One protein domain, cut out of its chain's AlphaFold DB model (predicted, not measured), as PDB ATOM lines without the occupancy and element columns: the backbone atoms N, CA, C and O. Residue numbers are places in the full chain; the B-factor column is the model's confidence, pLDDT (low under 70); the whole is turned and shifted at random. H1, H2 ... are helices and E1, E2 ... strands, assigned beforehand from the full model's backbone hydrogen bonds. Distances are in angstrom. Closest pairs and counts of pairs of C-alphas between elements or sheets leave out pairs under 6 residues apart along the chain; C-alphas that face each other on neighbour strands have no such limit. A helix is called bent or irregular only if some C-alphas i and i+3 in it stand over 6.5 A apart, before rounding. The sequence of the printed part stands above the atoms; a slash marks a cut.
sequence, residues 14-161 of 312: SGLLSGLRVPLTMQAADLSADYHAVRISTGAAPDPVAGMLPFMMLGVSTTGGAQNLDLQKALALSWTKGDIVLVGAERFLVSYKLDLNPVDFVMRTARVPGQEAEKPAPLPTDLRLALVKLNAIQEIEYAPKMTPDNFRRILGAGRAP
ATOM      1  N   SER A  14      55.518 -81.082 -63.863       69.06
ATOM      2  CA  SER A  14      56.890 -80.592 -64.038       69.06
ATOM      3  C   SER A  14      57.309 -80.401 -65.505       69.06
ATOM      4  O   SER A  14      58.025 -79.453 -65.822       69.06
ATOM      5  N   GLY A  15      56.841 -81.242 -66.430       70.56
ATOM      6  CA  GLY A  15      57.101 -81.121 -67.870       70.56
ATOM      7  C   GLY A  15      56.339 -79.969 -68.531       70.56
ATOM      8  O   GLY A  15      56.775 -79.445 -69.555       70.56
ATOM      9  N   LEU A  16      55.222 -79.558 -67.932       73.69
ATOM     10  CA  LEU A  16      54.406 -78.445 -68.407       73.69
ATOM     11  C   LEU A  16      54.938 -77.109 -67.877       73.69
ATOM     12  O   LEU A  16      55.105 -76.162 -68.637       73.69
ATOM     13  N   LEU A  17      55.299 -77.066 -66.591       75.19
ATOM     14  CA  LEU A  17      55.870 -75.876 -65.949       75.19
ATOM     15  C   LEU A  17      57.312 -75.575 -66.376       75.19
ATOM     16  O   LEU A  17      57.753 -74.436 -66.268       75.19
ATOM     17  N   SER A  18      58.050 -76.568 -66.873       76.69
ATOM     18  CA  SER A  18      59.418 -76.367 -67.373       76.69
ATOM     19  C   SER A  18      59.485 -75.699 -68.748       76.69
ATOM     20  O   SER A  18      60.576 -75.362 -69.196       76.69
ATOM     21  N   GLY A  19      58.355 -75.529 -69.444       75.25
ATOM     22  CA  GLY A  19      58.334 -74.958 -70.793       75.25
ATOM     23  C   GLY A  19      58.857 -75.892 -71.895       75.25
ATOM     24  O   GLY A  19      58.902 -75.496 -73.054       75.25
ATOM     25  N   LEU A  20      59.241 -77.132 -71.560       75.19
ATOM     26  CA  LEU A  20      59.871 -78.088 -72.484       75.19
ATOM     27  C   LEU A  20      58.929 -78.593 -73.586       75.19
ATOM     28  O   LEU A  20      59.382 -78.898 -74.685       75.19
ATOM     29  N   ARG A  21      57.628 -78.712 -73.294       79.38
ATOM     30  CA  ARG A  21      56.609 -79.152 -74.270       79.38
ATOM     31  C   ARG A  21      55.687 -78.032 -74.724       79.38
ATOM     32  O   ARG A  21      55.304 -77.987 -75.888       79.38
ATOM     33  N   VAL A  22      55.311 -77.163 -73.794       87.44
ATOM     34  CA  VAL A  22      54.424 -76.029 -74.035       87.44
ATOM     35  C   VAL A  22      55.186 -74.793 -73.578       87.44
ATOM     36  O   VAL A  22      55.400 -74.656 -72.373       87.44
ATOM     37  N   PRO A  23      55.659 -73.934 -74.495       91.44
ATOM     38  CA  PRO A  23      56.412 -72.757 -74.097       91.44
ATOM     39  C   PRO A  23      55.546 -71.851 -73.212       91.44
ATOM     40  O   PRO A  23      54.368 -71.637 -73.479       91.44
ATOM     41  N   LEU A  24      56.117 -71.325 -72.126       94.06
ATOM     42  CA  LEU A  24      55.390 -70.423 -71.218       94.06
ATOM     43  C   LEU A  24      55.105 -69.065 -71.873       94.06
ATOM     44  O   LEU A  24      54.114 -68.405 -71.558       94.06
ATOM     45  N   THR A  25      55.984 -68.661 -72.787       93.62
ATOM     46  CA  THR A  25      55.883 -67.450 -73.593       93.62
ATOM     47  C   THR A  25      56.218 -67.772 -75.044       93.62
ATOM     48  O   THR A  25      57.052 -68.632 -75.318       93.62
ATOM     49  N   MET A  26      55.582 -67.085 -75.986       93.81
ATOM     50  CA  MET A  26      55.924 -67.166 -77.406       93.81
ATOM     51  C   MET A  26      55.804 -65.796 -78.061       93.81
ATOM     52  O   MET A  26      54.971 -64.991 -77.646       93.81
ATOM     53  N   GLN A  27      56.593 -65.519 -79.098       92.62
ATOM     54  CA  GLN A  27      56.408 -64.287 -79.860       92.62
ATOM     55  C   GLN A  27      55.174 -64.410 -80.755       92.62
ATOM     56  O   GLN A  27      54.906 -65.464 -81.332       92.62
ATOM     57  N   ALA A  28      54.460 -63.307 -80.978       92.00
ATOM     58  CA  ALA A  28      53.420 -63.232 -82.004       92.00
ATOM     59  C   ALA A  28      53.976 -63.577 -83.402       92.00
ATOM     60  O   ALA A  28      53.261 -64.111 -84.251       92.00
ATOM     61  N   ALA A  29      55.269 -63.321 -83.636       87.25
ATOM     62  CA  ALA A  29      55.992 -63.740 -84.834       87.25
ATOM     63  C   ALA A  29      56.068 -65.273 -84.995       87.25
ATOM     64  O   ALA A  29      56.102 -65.747 -86.125       87.25
ATOM     65  N   ASP A  30      55.965 -66.050 -83.916       89.44
ATOM     66  CA  ASP A  30      56.099 -67.516 -83.927       89.44
ATOM     67  C   ASP A  30      54.757 -68.257 -84.090       89.44
ATOM     68  O   ASP A  30      54.713 -69.488 -84.124       89.44
ATOM     69  N   LEU A  31      53.634 -67.536 -84.197       93.06
ATOM     70  CA  LEU A  31      52.319 -68.140 -84.436       93.06
ATOM     71  C   LEU A  31      52.256 -68.823 -85.819       93.06
ATOM     72  O   LEU A  31      52.140 -68.166 -86.855       93.06
ATOM     73  N   SER A  32      52.304 -70.155 -85.864       89.12
ATOM     74  CA  SER A  32      52.086 -70.906 -87.112       89.12
ATOM     75  C   SER A  32      50.643 -70.780 -87.621       89.12
ATOM     76  O   SER A  32      49.740 -70.375 -86.887       89.12
ATOM     77  N   ALA A  33      50.407 -71.177 -88.875       86.00
ATOM     78  CA  ALA A  33      49.071 -71.200 -89.479       86.00
ATOM     79  C   ALA A  33      48.080 -72.153 -88.774       86.00
ATOM     80  O   ALA A  33      46.874 -72.032 -88.976       86.00
ATOM     81  N   ASP A  34      48.575 -73.071 -87.937       88.81
ATOM     82  CA  ASP A  34      47.750 -74.006 -87.156       88.81
ATOM     83  C   ASP A  34      47.140 -73.356 -85.907       88.81
ATOM     84  O   ASP A  34      46.294 -73.953 -85.242       88.81
ATOM     85  N   TYR A  35      47.592 -72.152 -85.539       95.62
ATOM     86  CA  TYR A  35      46.986 -71.409 -84.448       95.62
ATOM     87  C   TYR A  35      45.724 -70.701 -84.912       95.62
ATOM     88  O   TYR A  35      45.696 -69.942 -85.882       95.62
ATOM     89  N   HIS A  36      44.684 -70.891 -84.121       94.69
ATOM     90  CA  HIS A  36      43.380 -70.318 -84.339       94.69
ATOM     91  C   HIS A  36      43.093 -69.236 -83.306       94.69
ATOM     92  O   HIS A  36      43.222 -69.467 -82.102       94.69
ATOM     93  N   ALA A  37      42.660 -68.069 -83.780       96.75
ATOM     94  CA  ALA A  37      42.152 -67.019 -82.918       96.75
ATOM     95  C   ALA A  37      40.735 -67.362 -82.444       96.75
ATOM     96  O   ALA A  37      39.812 -67.544 -83.245       96.75
ATOM     97  N   VAL A  38      40.558 -67.419 -81.130       96.81
ATOM     98  CA  VAL A  38      39.287 -67.718 -80.476       96.81
ATOM     99  C   VAL A  38      39.030 -66.736 -79.342       96.81
ATOM    100  O   VAL A  38      39.942 -66.344 -78.613       96.81
ATOM    101  N   ARG A  39      37.772 -66.349 -79.153       95.69
ATOM    102  CA  ARG A  39      37.320 -65.720 -77.913       95.69
ATOM    103  C   ARG A  39      36.775 -66.821 -77.012       95.69
ATOM    104  O   ARG A  39      35.888 -67.563 -77.416       95.69
ATOM    105  N   ILE A  40      37.326 -66.925 -75.807       95.00
ATOM    106  CA  ILE A  40      36.937 -67.941 -74.827       95.00
ATOM    107  C   ILE A  40      36.189 -67.244 -73.694       95.00
ATOM    108  O   ILE A  40      36.783 -66.440 -72.973       95.00
ATOM    109  N   SER A  41      34.907 -67.566 -73.543       92.94
ATOM    110  CA  SER A  41      34.058 -67.090 -72.451       92.94
ATOM    111  C   SER A  41      34.025 -68.146 -71.352       92.94
ATOM    112  O   SER A  41      33.646 -69.295 -71.602       92.94
ATOM    113  N   THR A  42      34.425 -67.779 -70.135       92.69
ATOM    114  CA  THR A  42      34.344 -68.656 -68.962       92.69
ATOM    115  C   THR A  42      33.245 -68.185 -68.020       92.69
ATOM    116  O   THR A  42      32.977 -66.995 -67.910       92.69
ATOM    117  N   GLY A  43      32.600 -69.124 -67.327       84.44
ATOM    118  CA  GLY A  43      31.499 -68.816 -66.406       84.44
ATOM    119  C   GLY A  43      31.913 -68.204 -65.072       84.44
ATOM    120  O   GLY A  43      31.056 -67.949 -64.228       84.44
ATOM    121  N   ALA A  44      33.211 -67.995 -64.853       77.31
ATOM    122  CA  ALA A  44      33.679 -67.255 -63.694       77.31
ATOM    123  C   ALA A  44      33.215 -65.801 -63.829       77.31
ATOM    124  O   ALA A  44      33.319 -65.226 -64.914       77.31
ATOM    125  N   ALA A  45      32.702 -65.218 -62.740       67.81
ATOM    126  CA  ALA A  45      32.368 -63.801 -62.720       67.81
ATOM    127  C   ALA A  45      33.574 -63.019 -63.267       67.81
ATOM    128  O   ALA A  45      34.695 -63.282 -62.812       67.81
ATOM    129  N   PRO A  46      33.381 -62.145 -64.274       61.34
ATOM    130  CA  PRO A  46      34.479 -61.387 -64.845       61.34
ATOM    131  C   PRO A  46      35.185 -60.690 -63.694       61.34
ATOM    132  O   PRO A  46      34.523 -60.036 -62.888       61.34
ATOM    133  N   ASP A  47      36.500 -60.894 -63.587       58.22
ATOM    134  CA  ASP A  47      37.303 -60.212 -62.580       58.22
ATOM    135  C   ASP A  47      36.954 -58.718 -62.687       58.22
ATOM    136  O   ASP A  47      37.130 -58.136 -63.768       58.22
ATOM    137  N   PRO A  48      36.353 -58.109 -61.646       55.28
ATOM    138  CA  PRO A  48      35.782 -56.770 -61.745       55.28
ATOM    139  C   PRO A  48      36.836 -55.744 -62.174       55.28
ATOM    140  O   PRO A  48      36.500 -54.740 -62.803       55.28
ATOM    141  N   VAL A  49      38.117 -56.035 -61.929       56.25
ATOM    142  CA  VAL A  49      39.248 -55.227 -62.390       56.25
ATOM    143  C   VAL A  49      39.513 -55.424 -63.889       56.25
ATOM    144  O   VAL A  49      39.674 -54.445 -64.616       56.25
ATOM    145  N   ALA A  50      39.494 -56.664 -64.389       57.38
ATOM    146  CA  ALA A  50      39.726 -56.963 -65.807       57.38
ATOM    147  C   ALA A  50      38.559 -56.528 -66.719       57.38
ATOM    148  O   ALA A  50      38.783 -56.187 -67.880       57.38
ATOM    149  N   GLY A  51      37.323 -56.517 -66.206       54.78
ATOM    150  CA  GLY A  51      36.123 -56.144 -66.964       54.78
ATOM    151  C   GLY A  51      35.864 -54.634 -67.075       54.78
ATOM    152  O   GLY A  51      35.385 -54.177 -68.113       54.78
ATOM    153  N   MET A  52      36.182 -53.841 -66.041       53.88
ATOM    154  CA  MET A  52      35.895 -52.390 -66.027       53.88
ATOM    155  C   MET A  52      36.963 -51.530 -66.710       53.88
ATOM    156  O   MET A  52      36.631 -50.490 -67.286       53.88
ATOM    157  N   LEU A  53      38.233 -51.941 -66.677       56.72
ATOM    158  CA  LEU A  53      39.340 -51.139 -67.208       56.72
ATOM    159  C   LEU A  53      39.239 -50.792 -68.707       56.72
ATOM    160  O   LEU A  53      39.466 -49.624 -69.031       56.72
ATOM    161  N   PRO A  54      38.853 -51.699 -69.630       55.16
ATOM    162  CA  PRO A  54      38.735 -51.319 -71.038       55.16
ATOM    163  C   PRO A  54      37.587 -50.330 -71.294       55.16
ATOM    164  O   PRO A  54      37.686 -49.516 -72.207       55.16
ATOM    165  N   PHE A  55      36.523 -50.343 -70.482       53.09
ATOM    166  CA  PHE A  55      35.383 -49.441 -70.673       53.09
ATOM    167  C   PHE A  55      35.605 -48.044 -70.083       53.09
ATOM    168  O   PHE A  55      35.194 -47.062 -70.699       53.09
ATOM    169  N   MET A  56      36.279 -47.918 -68.933       56.47
ATOM    170  CA  MET A  56      36.536 -46.599 -68.331       56.47
ATOM    171  C   MET A  56      37.682 -45.833 -68.998       56.47
ATOM    172  O   MET A  56      37.633 -44.607 -69.071       56.47
ATOM    173  N   MET A  57      38.693 -46.523 -69.529       53.94
ATOM    174  CA  MET A  57      39.885 -45.873 -70.094       53.94
ATOM    175  C   MET A  57      39.672 -45.263 -71.488       53.94
ATOM    176  O   MET A  57      40.477 -44.453 -71.939       53.94
ATOM    177  N   LEU A  58      38.588 -45.619 -72.181       52.16
ATOM    178  CA  LEU A  58      38.360 -45.250 -73.585       52.16
ATOM    179  C   LEU A  58      37.285 -44.176 -73.800       52.16
ATOM    180  O   LEU A  58      37.073 -43.745 -74.932       52.16
ATOM    181  N   GLY A  59      36.669 -43.666 -72.729       50.28
ATOM    182  CA  GLY A  59      35.751 -42.521 -72.801       50.28
ATOM    183  C   GLY A  59      36.411 -41.198 -73.221       50.28
ATOM    184  O   GLY A  59      35.708 -40.218 -73.449       50.28
ATOM    185  N   VAL A  60      37.744 -41.151 -73.343       47.78
ATOM    186  CA  VAL A  60      38.512 -39.907 -73.537       47.78
ATOM    187  C   VAL A  60      38.988 -39.689 -74.990       47.78
ATOM    188  O   VAL A  60      39.490 -38.614 -75.303       47.78
ATOM    189  N   SER A  61      38.791 -40.621 -75.937       48.16
ATOM    190  CA  SER A  61      39.170 -40.369 -77.348       48.16
ATOM    191  C   SER A  61      38.347 -41.136 -78.396       48.16
ATOM    192  O   SER A  61      38.852 -41.925 -79.192       48.16
ATOM    193  N   THR A  62      37.050 -40.841 -78.486       48.75
ATOM    194  CA  THR A  62      36.159 -41.362 -79.547       48.75
ATOM    195  C   THR A  62      36.466 -40.841 -80.962       48.75
ATOM    196  O   THR A  62      35.784 -41.210 -81.913       48.75
ATOM    197  N   THR A  63      37.502 -40.019 -81.150       53.00
ATOM    198  CA  THR A  63      37.900 -39.450 -82.451       53.00
ATOM    199  C   THR A  63      38.973 -40.254 -83.202       53.00
ATOM    200  O   THR A  63      39.282 -39.928 -84.348       53.00
ATOM    201  N   GLY A  64      39.523 -41.328 -82.620       49.50
ATOM    202  CA  GLY A  64      40.475 -42.224 -83.294       49.50
ATOM    203  C   GLY A  64      39.775 -43.367 -84.042       49.50
ATOM    204  O   GLY A  64      39.202 -44.243 -83.403       49.50
ATOM    205  N   GLY A  65      39.824 -43.346 -85.380       53.34
ATOM    206  CA  GLY A  65      39.079 -44.230 -86.294       53.34
ATOM    207  C   GLY A  65      39.383 -45.739 -86.241       53.34
ATOM    208  O   GLY A  65      40.030 -46.251 -85.334       53.34
ATOM    209  N   ALA A  66      38.893 -46.460 -87.261       55.00
ATOM    210  CA  ALA A  66      38.751 -47.925 -87.352       55.00
ATOM    211  C   ALA A  66      39.921 -48.802 -86.843       55.00
ATOM    212  O   ALA A  66      39.677 -49.920 -86.395       55.00
ATOM    213  N   GLN A  67      41.163 -48.308 -86.849       58.09
ATOM    214  CA  GLN A  67      42.330 -49.030 -86.321       58.09
ATOM    215  C   GLN A  67      42.219 -49.363 -84.822       58.09
ATOM    216  O   GLN A  67      42.661 -50.433 -84.404       58.09
ATOM    217  N   ASN A  68      41.576 -48.509 -84.018       67.25
ATOM    218  CA  ASN A  68      41.374 -48.784 -82.591       67.25
ATOM    219  C   ASN A  68      40.459 -49.993 -82.352       67.25
ATOM    220  O   ASN A  68      40.650 -50.736 -81.390       67.25
ATOM    221  N   LEU A  69      39.489 -50.222 -83.241       74.25
ATOM    222  CA  LEU A  69      38.540 -51.323 -83.107       74.25
ATOM    223  C   LEU A  69      39.196 -52.681 -83.395       74.25
ATOM    224  O   LEU A  69      38.883 -53.673 -82.735       74.25
ATOM    225  N   ASP A  70      40.111 -52.736 -84.363       79.31
ATOM    226  CA  ASP A  70      40.831 -53.968 -84.699       79.31
ATOM    227  C   ASP A  70      41.829 -54.355 -83.605       79.31
ATOM    228  O   ASP A  70      41.914 -55.533 -83.254       79.31
ATOM    229  N   LEU A  71      42.500 -53.370 -82.996       82.75
ATOM    230  CA  LEU A  71      43.342 -53.610 -81.826       82.75
ATOM    231  C   LEU A  71      42.511 -54.149 -80.658       82.75
ATOM    232  O   LEU A  71      42.839 -55.203 -80.127       82.75
ATOM    233  N   GLN A  72      41.390 -53.510 -80.309       81.62
ATOM    234  CA  GLN A  72      40.506 -53.996 -79.238       81.62
ATOM    235  C   GLN A  72      40.051 -55.443 -79.460       81.62
ATOM    236  O   GLN A  72      40.067 -56.254 -78.534       81.62
ATOM    237  N   LYS A  73      39.679 -55.790 -80.698       86.12
ATOM    238  CA  LYS A  73      39.327 -57.169 -81.052       86.12
ATOM    239  C   LYS A  73      40.512 -58.110 -80.874       86.12
ATOM    240  O   LYS A  73      40.324 -59.174 -80.302       86.12
ATOM    241  N   ALA A  74      41.706 -57.725 -81.325       89.06
ATOM    242  CA  ALA A  74      42.921 -58.525 -81.186       89.06
ATOM    243  C   ALA A  74      43.282 -58.799 -79.717       89.06
ATOM    244  O   ALA A  74      43.649 -59.924 -79.386       89.06
ATOM    245  N   LEU A  75      43.113 -57.812 -78.829       88.75
ATOM    246  CA  LEU A  75      43.401 -57.949 -77.394       88.75
ATOM    247  C   LEU A  75      42.461 -58.918 -76.667       88.75
ATOM    248  O   LEU A  75      42.853 -59.531 -75.679       88.75
ATOM    249  N   ALA A  76      41.230 -59.080 -77.154       90.44
ATOM    250  CA  ALA A  76      40.249 -59.989 -76.565       90.44
ATOM    251  C   ALA A  76      40.417 -61.456 -77.012       90.44
ATOM    252  O   ALA A  76      39.693 -62.331 -76.527       90.44
ATOM    253  N   LEU A  77      41.314 -61.735 -77.963       95.19
ATOM    254  CA  LEU A  77      41.481 -63.059 -78.555       95.19
ATOM    255  C   LEU A  77      42.556 -63.876 -77.836       95.19
ATOM    256  O   LEU A  77      43.531 -63.359 -77.294       95.19
ATOM    257  N   SER A  78      42.358 -65.188 -77.855       96.75
ATOM    258  CA  SER A  78      43.333 -66.200 -77.454       96.75
ATOM    259  C   SER A  78      43.720 -67.014 -78.680       96.75
ATOM    260  O   SER A  78      42.880 -67.277 -79.537       96.75
ATOM    261  N   TRP A  79      44.970 -67.446 -78.753       97.19
ATOM    262  CA  TRP A  79      45.484 -68.290 -79.826       97.19
ATOM    263  C   TRP A  79      45.614 -69.722 -79.332       97.19
ATOM    264  O   TRP A  79      46.257 -69.966 -78.316       97.19
ATOM    265  N   THR A  80      45.009 -70.684 -80.022       97.44
ATOM    266  CA  THR A  80      45.086 -72.102 -79.638       97.44
ATOM    267  C   THR A  80      45.174 -73.010 -80.859       97.44
ATOM    268  O   THR A  80      44.619 -72.693 -81.909       97.44
ATOM    269  N   LYS A  81      45.849 -74.152 -80.709       95.56
ATOM    270  CA  LYS A  81      45.815 -75.273 -81.665       95.56
ATOM    271  C   LYS A  81      44.701 -76.283 -81.356       95.56
ATOM    272  O   LYS A  81      44.497 -77.228 -82.107       95.56
ATOM    273  N   GLY A  82      43.985 -76.094 -80.244       94.12
ATOM    274  CA  GLY A  82      43.045 -77.080 -79.707       94.12
ATOM    275  C   GLY A  82      43.697 -78.137 -78.811       94.12
ATOM    276  O   GLY A  82      43.020 -79.081 -78.413       94.12
ATOM    277  N   ASP A  83      44.980 -77.978 -78.476       94.12
ATOM    278  CA  ASP A  83      45.697 -78.902 -77.600       94.12
ATOM    279  C   ASP A  83      45.111 -78.881 -76.181       94.12
ATOM    280  O   ASP A  83      44.842 -77.822 -75.604       94.12
ATOM    281  N   ILE A  84      44.936 -80.071 -75.607       93.62
ATOM    282  CA  ILE A  84      44.430 -80.263 -74.249       93.62
ATOM    283  C   ILE A  84      45.524 -80.919 -73.417       93.62
ATOM    284  O   ILE A  84      46.138 -81.895 -73.840       93.62
ATOM    285  N   VAL A  85      45.729 -80.403 -72.211       91.94
ATOM    286  CA  VAL A  85      46.689 -80.925 -71.237       91.94
ATOM    287  C   VAL A  85      45.977 -81.325 -69.950       91.94
ATOM    288  O   VAL A  85      45.000 -80.693 -69.544       91.94
ATOM    289  N   LEU A  86      46.470 -82.384 -69.316       90.44
ATOM    290  CA  LEU A  86      46.045 -82.823 -67.990       90.44
ATOM    291  C   LEU A  86      46.962 -82.196 -66.936       90.44
ATOM    292  O   LEU A  86      48.185 -82.257 -67.050       90.44
ATOM    293  N   VAL A  87      46.372 -81.575 -65.918       88.88
ATOM    294  CA  VAL A  87      47.089 -81.062 -64.743       88.88
ATOM    295  C   VAL A  87      46.392 -81.641 -63.517       88.88
ATOM    296  O   VAL A  87      45.314 -81.195 -63.121       88.88
ATOM    297  N   GLY A  88      46.978 -82.695 -62.948       89.00
ATOM    298  CA  GLY A  88      46.294 -83.521 -61.953       89.00
ATOM    299  C   GLY A  88      45.119 -84.268 -62.591       89.00
ATOM    300  O   GLY A  88      45.294 -84.942 -63.598       89.00
ATOM    301  N   ALA A  89      43.919 -84.132 -62.024       92.06
ATOM    302  CA  ALA A  89      42.695 -84.742 -62.563       92.06
ATOM    303  C   ALA A  89      41.890 -83.805 -63.488       92.06
ATOM    304  O   ALA A  89      40.813 -84.167 -63.961       92.06
ATOM    305  N   GLU A  90      42.371 -82.582 -63.720       94.75
ATOM    306  CA  GLU A  90      41.651 -81.564 -64.484       94.75
ATOM    307  C   GLU A  90      42.235 -81.400 -65.896       94.75
ATOM    308  O   GLU A  90      43.448 -81.463 -66.104       94.75
ATOM    309  N   ARG A  91      41.355 -81.158 -66.876       94.44
ATOM    310  CA  ARG A  91      41.716 -80.928 -68.282       94.44
ATOM    311  C   ARG A  91      41.710 -79.434 -68.593       94.44
ATOM    312  O   ARG A  91      40.726 -78.744 -68.310       94.44
ATOM    313  N   PHE A  92      42.766 -78.960 -69.242       95.69
ATOM    314  CA  PHE A  92      42.943 -77.562 -69.625       95.69
ATOM    315  C   PHE A  92      43.188 -77.431 -71.126       95.69
ATOM    316  O   PHE A  92      43.956 -78.195 -71.705       95.69
ATOM    317  N   LEU A  93      42.554 -76.441 -71.748       95.88
ATOM    318  CA  LEU A  93      42.851 -76.001 -73.102       95.88
ATOM    319  C   LEU A  93      44.114 -75.140 -73.058       95.88
ATOM    320  O   LEU A  93      44.174 -74.159 -72.309       95.88
ATOM    321  N   VAL A  94      45.103 -75.497 -73.873       96.12
ATOM    322  CA  VAL A  94      46.318 -74.705 -74.069       96.12
ATOM    323  C   VAL A  94      45.987 -73.544 -74.995       96.12
ATOM    324  O   VAL A  94      45.623 -73.736 -76.156       96.12
ATOM    325  N   SER A  95      46.108 -72.322 -74.490       97.06
ATOM    326  CA  SER A  95      45.922 -71.110 -75.283       97.06
ATOM    327  C   SER A  95      46.998 -70.080 -74.964       97.06
ATOM    328  O   SER A  95      47.653 -70.171 -73.933       97.06
ATOM    329  N   TYR A  96      47.180 -69.101 -75.839       96.75
ATOM    330  CA  TYR A  96      48.133 -68.014 -75.667       96.75
ATOM    331  C   TYR A  96      47.417 -66.677 -75.797       96.75
ATOM    332  O   TYR A  96      46.626 -66.479 -76.720       96.75
ATOM    333  N   LYS A  97      47.678 -65.758 -74.870       95.56
ATOM    334  CA  LYS A  97      47.069 -64.423 -74.840       95.56
ATOM    335  C   LYS A  97      48.147 -63.355 -74.819       95.56
ATOM    336  O   LYS A  97      49.228 -63.589 -74.287       95.56
ATOM    337  N   LEU A  98      47.841 -62.188 -75.377       93.06
ATOM    338  CA  LEU A  98      48.741 -61.044 -75.284       93.06
ATOM    339  C   LEU A  98      48.863 -60.610 -73.824       93.06
ATOM    340  O   LEU A  98      47.854 -60.335 -73.173       93.06
ATOM    341  N   ASP A  99      50.089 -60.560 -73.319       86.94
ATOM    342  CA  ASP A  99      50.353 -60.081 -71.970       86.94
ATOM    343  C   ASP A  99      50.497 -58.564 -71.999       86.94
ATOM    344  O   ASP A  99      51.563 -58.012 -72.268       86.94
ATOM    345  N   LEU A 100      49.379 -57.880 -71.777       82.75
ATOM    346  CA  LEU A 100      49.383 -56.443 -71.579       82.75
ATOM    347  C   LEU A 100      49.247 -56.143 -70.100       82.75
ATOM    348  O   LEU A 100      48.214 -56.420 -69.495       82.75
ATOM    349  N   ASN A 101      50.261 -55.488 -69.547       81.62
ATOM    350  CA  ASN A 101      50.087 -54.777 -68.297       81.62
ATOM    351  C   ASN A 101      49.105 -53.609 -68.545       81.62
ATOM    352  O   ASN A 101      49.411 -52.727 -69.356       81.62
ATOM    353  N   PRO A 102      47.935 -53.576 -67.876       73.56
ATOM    354  CA  PRO A 102      46.943 -52.525 -68.086       73.56
ATOM    355  C   PRO A 102      47.509 -51.129 -67.817       73.56
ATOM    356  O   PRO A 102      47.156 -50.181 -68.512       73.56
ATOM    357  N   VAL A 103      48.420 -51.006 -66.845       74.81
ATOM    358  CA  VAL A 103      49.064 -49.735 -66.494       74.81
ATOM    359  C   VAL A 103      49.947 -49.252 -67.640       74.81
ATOM    360  O   VAL A 103      49.827 -48.101 -68.056       74.81
ATOM    361  N   ASP A 104      50.766 -50.137 -68.213       74.75
ATOM    362  CA  ASP A 104      51.634 -49.788 -69.343       74.75
ATOM    363  C   ASP A 104      50.814 -49.395 -70.572       74.75
ATOM    364  O   ASP A 104      51.160 -48.448 -71.279       74.75
ATOM    365  N   PHE A 105      49.702 -50.089 -70.824       74.38
ATOM    366  CA  PHE A 105      48.807 -49.757 -71.928       74.38
ATOM    367  C   PHE A 105      48.191 -48.362 -71.759       74.38
ATOM    368  O   PHE A 105      48.202 -47.552 -72.687       74.38
ATOM    369  N   VAL A 106      47.706 -48.046 -70.559       72.69
ATOM    370  CA  VAL A 106      47.094 -46.747 -70.252       72.69
ATOM    371  C   VAL A 106      48.112 -45.626 -70.381       72.69
ATOM    372  O   VAL A 106      47.857 -44.664 -71.101       72.69
ATOM    373  N   MET A 107      49.290 -45.784 -69.776       73.06
ATOM    374  CA  MET A 107      50.366 -44.791 -69.844       73.06
ATOM    375  C   MET A 107      50.830 -44.536 -71.285       73.06
ATOM    376  O   MET A 107      51.210 -43.418 -71.611       73.06
ATOM    377  N   ARG A 108      50.736 -45.532 -72.178       70.75
ATOM    378  CA  ARG A 108      51.028 -45.368 -73.615       70.75
ATOM    379  C   ARG A 108      49.943 -44.617 -74.386       70.75
ATOM    380  O   ARG A 108      50.249 -43.961 -75.378       70.75
ATOM    381  N   THR A 109      48.679 -44.748 -73.986       69.81
ATOM    382  CA  THR A 109      47.545 -44.105 -74.682       69.81
ATOM    383  C   THR A 109      47.217 -42.713 -74.147       69.81
ATOM    384  O   THR A 109      46.651 -41.892 -74.873       69.81
ATOM    385  N   ALA A 110      47.593 -42.420 -72.902       71.69
ATOM    386  CA  ALA A 110      47.398 -41.123 -72.277       71.69
ATOM    387  C   ALA A 110      48.347 -40.084 -72.897       71.69
ATOM    388  O   ALA A 110      49.511 -39.969 -72.524       71.69
ATOM    389  N   ARG A 111      47.847 -39.296 -73.857       67.94
ATOM    390  CA  ARG A 111      48.569 -38.112 -74.340       67.94
ATOM    391  C   ARG A 111      48.594 -37.054 -73.242       67.94
ATOM    392  O   ARG A 111      47.541 -36.539 -72.872       67.94
ATOM    393  N   VAL A 112      49.786 -36.690 -72.779       75.62
ATOM    394  CA  VAL A 112      49.980 -35.517 -71.920       75.62
ATOM    395  C   VAL A 112      49.856 -34.258 -72.794       75.62
ATOM    396  O   VAL A 112      50.631 -34.102 -73.742       75.62
ATOM    397  N   PRO A 113      48.885 -33.362 -72.538       76.69
ATOM    398  CA  PRO A 113      48.755 -32.123 -73.301       76.69
ATOM    399  C   PRO A 113      50.033 -31.281 -73.193       76.69
ATOM    400  O   PRO A 113      50.498 -31.001 -72.093       76.69
ATOM    401  N   GLY A 114      50.593 -30.863 -74.332       80.56
ATOM    402  CA  GLY A 114      51.772 -29.989 -74.380       80.56
ATOM    403  C   GLY A 114      53.130 -30.698 -74.437       80.56
ATOM    404  O   GLY A 114      54.136 -30.014 -74.597       80.56
ATOM    405  N   GLN A 115      53.179 -32.033 -74.372       77.00
ATOM    406  CA  GLN A 115      54.388 -32.787 -74.711       77.00
ATOM    407  C   GLN A 115      54.394 -33.152 -76.199       77.00
ATOM    408  O   GLN A 115      53.389 -33.618 -76.744       77.00
ATOM    409  N   GLU A 116      55.533 -32.929 -76.857       71.12
ATOM    410  CA  GLU A 116      55.779 -33.419 -78.211       71.12
ATOM    411  C   GLU A 116      55.619 -34.945 -78.203       71.12
ATOM    412  O   GLU A 116      56.124 -35.621 -77.307       71.12
ATOM    413  N   ALA A 117      54.834 -35.484 -79.138       67.06
ATOM    414  CA  ALA A 117      54.476 -36.895 -79.124       67.06
ATOM    415  C   ALA A 117      55.719 -37.752 -79.398       67.06
ATOM    416  O   ALA A 117      56.071 -37.988 -80.556       67.06
ATOM    417  N   GLU A 118      56.372 -38.232 -78.339       70.62
ATOM    418  CA  GLU A 118      57.361 -39.295 -78.468       70.62
ATOM    419  C   GLU A 118      56.719 -40.467 -79.209       70.62
ATOM    420  O   GLU A 118      55.562 -40.836 -78.969       70.62
ATOM    421  N   LYS A 119      57.464 -41.031 -80.164       72.00
ATOM    422  CA  LYS A 119      57.010 -42.184 -80.938       72.00
ATOM    423  C   LYS A 119      56.620 -43.282 -79.940       72.00
ATOM    424  O   LYS A 119      57.496 -43.733 -79.201       72.00
ATOM    425  N   PRO A 120      55.347 -43.717 -79.897       66.38
ATOM    426  CA  PRO A 120      54.907 -44.672 -78.895       66.38
ATOM    427  C   PRO A 120      55.747 -45.941 -79.008       66.38
ATOM    428  O   PRO A 120      56.001 -46.433 -80.113       66.38
ATOM    429  N   ALA A 121      56.197 -46.453 -77.861       72.06
ATOM    430  CA  ALA A 121      56.929 -47.708 -77.808       72.06
ATOM    431  C   ALA A 121      56.113 -48.816 -78.508       72.06
ATOM    432  O   ALA A 121      54.882 -48.843 -78.367       72.06
ATOM    433  N   PRO A 122      56.762 -49.732 -79.251       75.00
ATOM    434  CA  PRO A 122      56.068 -50.823 -79.931       75.00
ATOM    435  C   PRO A 122      55.276 -51.657 -78.921       75.00
ATOM    436  O   PRO A 122      55.712 -51.830 -77.777       75.00
ATOM    437  N   LEU A 123      54.087 -52.120 -79.316       81.25
ATOM    438  CA  LEU A 123      53.263 -52.976 -78.462       81.25
ATOM    439  C   LEU A 123      54.042 -54.245 -78.084       81.25
ATOM    440  O   LEU A 123      54.845 -54.718 -78.893       81.25
ATOM    441  N   PRO A 124      53.818 -54.806 -76.881       84.75
ATOM    442  CA  PRO A 124      54.361 -56.110 -76.536       84.75
ATOM    443  C   PRO A 124      53.944 -57.128 -77.592       84.75
ATOM    444  O   PRO A 124      52.787 -57.155 -78.013       84.75
ATOM    445  N   THR A 125      54.890 -57.950 -78.023       89.12
ATOM    446  CA  THR A 125      54.654 -59.035 -78.981       89.12
ATOM    447  C   THR A 125      54.613 -60.396 -78.305       89.12
ATOM    448  O   THR A 125      54.317 -61.392 -78.959       89.12
ATOM    449  N   ASP A 126      54.867 -60.428 -76.999       92.62
ATOM    450  CA  ASP A 126      54.911 -61.637 -76.197       92.62
ATOM    451  C   ASP A 126      53.493 -62.110 -75.880       92.62
ATOM    452  O   ASP A 126      52.668 -61.406 -75.288       92.62
ATOM    453  N   LEU A 127      53.219 -63.349 -76.262       94.81
ATOM    454  CA  LEU A 127      52.036 -64.080 -75.864       94.81
ATOM    455  C   LEU A 127      52.399 -64.981 -74.688       94.81
ATOM    456  O   LEU A 127      53.370 -65.735 -74.752       94.81
ATOM    457  N   ARG A 128      51.604 -64.934 -73.624       95.19
ATOM    458  CA  ARG A 128      51.752 -65.808 -72.458       95.19
ATOM    459  C   ARG A 128      50.793 -66.981 -72.523       95.19
ATOM    460  O   ARG A 128      49.645 -66.836 -72.951       95.19
ATOM    461  N   LEU A 129      51.274 -68.127 -72.054       95.81
ATOM    462  CA  LEU A 129      50.474 -69.326 -71.861       95.81
ATOM    463  C   LEU A 129      49.311 -69.038 -70.902       95.81
ATOM    464  O   LEU A 129      49.499 -68.607 -69.767       95.81
ATOM    465  N   ALA A 130      48.104 -69.332 -71.364       95.19
ATOM    466  CA  ALA A 130      46.867 -69.301 -70.610       95.19
ATOM    467  C   ALA A 130      46.229 -70.694 -70.658       95.19
ATOM    468  O   ALA A 130      45.769 -71.158 -71.706       95.19
ATOM    469  N   LEU A 131      46.191 -71.360 -69.505       95.50
ATOM    470  CA  LEU A 131      45.518 -72.644 -69.339       95.50
ATOM    471  C   LEU A 131      44.064 -72.398 -68.941       95.50
ATOM    472  O   LEU A 131      43.791 -71.860 -67.868       95.50
ATOM    473  N   VAL A 132      43.124 -72.801 -69.795       95.50
ATOM    474  CA  VAL A 132      41.691 -72.613 -69.534       95.50
ATOM    475  C   VAL A 132      41.051 -73.951 -69.187       95.50
ATOM    476  O   VAL A 132      41.030 -74.857 -70.017       95.50
ATOM    477  N   LYS A 133      40.517 -74.090 -67.967       96.19
ATOM    478  CA  LYS A 133      39.809 -75.309 -67.536       96.19
ATOM    479  C   LYS A 133      38.648 -75.615 -68.479       96.19
ATOM    480  O   LYS A 133      37.771 -74.769 -68.639       96.19
ATOM    481  N   LEU A 134      38.594 -76.821 -69.054       95.81
ATOM    482  CA  LEU A 134      37.561 -77.161 -70.046       95.81
ATOM    483  C   LEU A 134      36.138 -77.074 -69.481       95.81
ATOM    484  O   LEU A 134      35.237 -76.626 -70.179       95.81
ATOM    485  N   ASN A 135      35.936 -77.458 -68.220       95.81
ATOM    486  CA  ASN A 135      34.628 -77.400 -67.559       95.81
ATOM    487  C   ASN A 135      34.175 -75.972 -67.200       95.81
ATOM    488  O   ASN A 135      33.007 -75.775 -66.879       95.81
ATOM    489  N   ALA A 136      35.076 -74.987 -67.246       95.75
ATOM    490  CA  ALA A 136      34.751 -73.586 -66.996       95.75
ATOM    491  C   ALA A 136      34.385 -72.823 -68.278       95.75
ATOM    492  O   ALA A 136      33.877 -71.704 -68.184       95.75
ATOM    493  N   ILE A 137      34.659 -73.392 -69.458       95.88
ATOM    494  CA  ILE A 137      34.367 -72.773 -70.753       95.88
ATOM    495  C   ILE A 137      32.867 -72.880 -71.031       95.88
ATOM    496  O   ILE A 137      32.323 -73.977 -71.122       95.88
ATOM    497  N   GLN A 138      32.210 -71.733 -71.196       96.25
ATOM    498  CA  GLN A 138      30.811 -71.657 -71.614       96.25
ATOM    499  C   GLN A 138      30.689 -71.584 -73.136       96.25
ATOM    500  O   GLN A 138      29.848 -72.257 -73.724       96.25
ATOM    501  N   GLU A 139      31.545 -70.783 -73.775       95.44
ATOM    502  CA  GLU A 139      31.498 -70.541 -75.216       95.44
ATOM    503  C   GLU A 139      32.905 -70.319 -75.784       95.44
ATOM    504  O   GLU A 139      33.761 -69.694 -75.150       95.44
ATOM    505  N   ILE A 140      33.135 -70.834 -76.995       95.62
ATOM    506  CA  ILE A 140      34.323 -70.555 -77.808       95.62
ATOM    507  C   ILE A 140      33.840 -69.975 -79.137       95.62
ATOM    508  O   ILE A 140      33.316 -70.699 -79.983       95.62
ATOM    509  N   GLU A 141      34.032 -68.673 -79.331       95.19
ATOM    510  CA  GLU A 141      33.709 -67.980 -80.579       95.19
ATOM    511  C   GLU A 141      34.960 -67.945 -81.472       95.19
ATOM    512  O   GLU A 141      35.991 -67.370 -81.114       95.19
ATOM    513  N   TYR A 142      34.888 -68.579 -82.643       91.88
ATOM    514  CA  TYR A 142      35.991 -68.606 -83.605       91.88
ATOM    515  C   TYR A 142      36.083 -67.285 -84.378       91.88
ATOM    516  O   TYR A 142      35.082 -66.800 -84.907       91.88
ATOM    517  N   ALA A 143      37.291 -66.732 -84.514       92.19
ATOM    518  CA  ALA A 143      37.542 -65.486 -85.235       92.19
ATOM    519  C   ALA A 143      38.313 -65.744 -86.551       92.19
ATOM    520  O   ALA A 143      39.501 -65.437 -86.635       92.19
ATOM    521  N   PRO A 144      37.659 -66.240 -87.627       85.19
ATOM    522  CA  PRO A 144      38.331 -66.673 -88.866       85.19
ATOM    523  C   PRO A 144      39.102 -65.555 -89.572       85.19
ATOM    524  O   PRO A 144      40.024 -65.814 -90.335       85.19
ATOM    525  N   LYS A 145      38.688 -64.304 -89.351       85.56
ATOM    526  CA  LYS A 145      39.289 -63.117 -89.969       85.56
ATOM    527  C   LYS A 145      40.586 -62.682 -89.278       85.56
ATOM    528  O   LYS A 145      41.314 -61.852 -89.818       85.56
ATOM    529  N   MET A 146      40.860 -63.200 -88.080       92.00
ATOM    530  CA  MET A 146      42.084 -62.915 -87.344       92.00
ATOM    531  C   MET A 146      43.084 -64.047 -87.585       92.00
ATOM    532  O   MET A 146      43.158 -65.003 -86.820       92.00
ATOM    533  N   THR A 147      43.834 -63.950 -88.681       91.81
ATOM    534  CA  THR A 147      44.969 -64.842 -88.959       91.81
ATOM    535  C   THR A 147      46.211 -64.381 -88.190       91.81
ATOM    536  O   THR A 147      46.279 -63.200 -87.825       91.81
ATOM    537  N   PRO A 148      47.209 -65.255 -87.952       91.44
ATOM    538  CA  PRO A 148      48.477 -64.859 -87.336       91.44
ATOM    539  C   PRO A 148      49.110 -63.627 -87.995       91.44
ATOM    540  O   PRO A 148      49.564 -62.719 -87.303       91.44
ATOM    541  N   ASP A 149      49.064 -63.533 -89.325       85.06
ATOM    542  CA  ASP A 149      49.601 -62.385 -90.062       85.06
ATOM    543  C   ASP A 149      48.809 -61.104 -89.826       85.06
ATOM    544  O   ASP A 149      49.398 -60.047 -89.584       85.06
ATOM    545  N   ASN A 150      47.475 -61.186 -89.837       86.12
ATOM    546  CA  ASN A 150      46.640 -60.029 -89.536       86.12
ATOM    547  C   ASN A 150      46.896 -59.536 -88.102       86.12
ATOM    548  O   ASN A 150      47.047 -58.340 -87.869       86.12
ATOM    549  N   PHE A 151      47.040 -60.463 -87.157       90.81
ATOM    550  CA  PHE A 151      47.359 -60.159 -85.768       90.81
ATOM    551  C   PHE A 151      48.730 -59.499 -85.600       90.81
ATOM    552  O   PHE A 151      48.823 -58.438 -84.985       90.81
ATOM    553  N   ARG A 152      49.786 -60.049 -86.215       87.56
ATOM    554  CA  ARG A 152      51.122 -59.423 -86.236       87.56
ATOM    555  C   ARG A 152      51.060 -58.007 -86.799       87.56
ATOM    556  O   ARG A 152      51.677 -57.098 -86.245       87.56
ATOM    557  N   ARG A 153      50.295 -57.805 -87.876       83.06
ATOM    558  CA  ARG A 153      50.104 -56.489 -88.498       83.06
ATOM    559  C   ARG A 153      49.416 -55.508 -87.547       83.06
ATOM    560  O   ARG A 153      49.851 -54.364 -87.462       83.06
ATOM    561  N   ILE A 154      48.395 -55.954 -86.813       84.69
ATOM    562  CA  ILE A 154      47.694 -55.143 -85.802       84.69
ATOM    563  C   ILE A 154      48.631 -54.746 -84.657       84.69
ATOM    564  O   ILE A 154      48.601 -53.600 -84.221       84.69
ATOM    565  N   LEU A 155      49.499 -55.654 -84.204       84.25
ATOM    566  CA  LEU A 155      50.474 -55.358 -83.150       84.25
ATOM    567  C   LEU A 155      51.615 -54.433 -83.604       84.25
ATOM    568  O   LEU A 155      52.451 -54.051 -82.790       84.25
ATOM    569  N   GLY A 156      51.705 -54.104 -84.898       75.81
ATOM    570  CA  GLY A 156      52.891 -53.451 -85.462       75.81
ATOM    571  C   GLY A 156      54.153 -54.325 -85.379       75.81
ATOM    572  O   GLY A 156      55.257 -53.832 -85.589       75.81
ATOM    573  N   ALA A 157      53.978 -55.612 -85.067       58.72
ATOM    574  CA  ALA A 157      55.007 -56.644 -84.982       58.72
ATOM    575  C   ALA A 157      55.292 -57.287 -86.346       58.72
ATOM    576  O   ALA A 157      56.333 -57.901 -86.562       58.72
ATOM    577  N   GLY A 158      54.341 -57.168 -87.271       51.75
ATOM    578  CA  GLY A 158      54.526 -57.529 -88.664       51.75
ATOM    579  C   GLY A 158      55.292 -56.430 -89.382       51.75
ATOM    580  O   GLY A 158      54.942 -55.251 -89.283       51.75
ATOM    581  N   ARG A 159      56.300 -56.817 -90.171       47.41
ATOM    582  CA  ARG A 159      56.776 -55.969 -91.267       47.41
ATOM    583  C   ARG A 159      55.527 -55.576 -92.062       47.41
ATOM    584  O   ARG A 159      54.776 -56.460 -92.468       47.41
ATOM    585  N   ALA A 160      55.249 -54.277 -92.215       50.59
ATOM    586  CA  ALA A 160      54.190 -53.848 -93.126       50.59
ATOM    587  C   ALA A 160      54.431 -54.573 -94.458       50.59
ATOM    588  O   ALA A 160      55.599 -54.586 -94.865       50.59
ATOM    589  N   PRO A 161      53.407 -55.208 -95.075       50.97
ATOM    590  CA  PRO A 161      53.596 -55.970 -96.299       50.97
ATOM    591  C   PRO A 161      54.336 -55.063 -97.258       50.97
ATOM    592  O   PRO A 161      53.865 -53.986 -97.638       50.97
TER     593      PRO A 161
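What this domain is: This is residues 14 to 161 of the 312 residues of an uncharacterized protein of Fimbriimonas ginsengisoli Gsoil 348 (UniProt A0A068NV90). A strongly twisted sheet of seven strands makes one part of the domain; H2, H3 and H4 form a loose helical part beyond one end of it, with H5 packed on H3 and H1 off to the side. From H4 a long loop runs out and folds back to E6, and its residues 111 to 118 stick out. The printed part has 148 residues, with five named helices and seven named strands in the order H1 E1 E2 H2 H3 E3 E4 E5 H4 E6 E7 H5. The class is mixed, helices and strands, and the sheet is branched, its neighbour pairs antiparallel. The whole is compact, with a radius of gyration of the C-alphas of 16.8 A, and only just elongated, spanning 56 by 37 by 29 A.

How they stand to each other: H1, residues 14 to 17, is only just not on the sheet, with 4 pairs of C-alphas within 10 A. E1, residues 25 to 27, is an edge strand beside E6, residues 126 to 133, with N 26 and O 127 2.9 A apart. E2, residues 36 to 42, has E3, residues 78 to 80, on one side, with N 38 and O 78 at 2.8 A, and E7, residues 137 to 142, on the other side, with N 39 and O 141 at 2.8 A. H2, residues 48 to 56, is close to but not clearly touching H4, residues 102 to 109; their closest C-alphas, those of Leu 53 and Pro 102, are 7.8 A apart. H3, residues 67 to 75, only grazes the sheet with residues 73 to 75. E4, residues 84 to 87, and E5, residues 90 to 98, form a hairpin, with N 85 and O 92 at 2.9 A. E5 has three neighbours: E3 and E4 on one side, with N 79 and O 96 at 2.8 A, and E6 on the other, with N 130 and O 95 at 2.7 A. H5, residues 148 to 154, touches H3 at a steep tilt of 46 degrees, opposite ways; their closest C-alphas, those of Leu 71 and Ile 154, are 6.1 A apart. In H3, H4 and H5 every O i to N i+4 pair is within hydrogen-bond range; in H2 2 of 5 are, and 1 of 6 O i to N i+3 pairs, while H1 is too short for an O i to N i+4 pair.

Where its parts are: H1 begins at C-alpha 14, (56.890, -80.592, -64.038). E2 is 17.9 A long, H2 12.1 A and H3 12.7 A. H2 is only just irregular: C-alphas 51 and 54 are 6.8 A apart. E5, 24.2 A, begins at C-alpha 90, (41.651, -81.564, -64.484). H4 is 10.7 A, E6 22.1 A and E7 13.6 A; the shorter E1, E3 and E4 are passed over. H5, 9.9 A, ends at C-alpha 154, (47.694, -55.143, -85.802).

The domain as a whole: The C-alphas of Ala 89 and Gly 114, the two farthest apart, are 56.7 A apart. The printed part has no cut. The link from H4 to E6, 16 residues, is long. The mean pLDDT of the printed part is 80.4; 34 residues are under 70, among them residues 45 to 68 and 157 to 161.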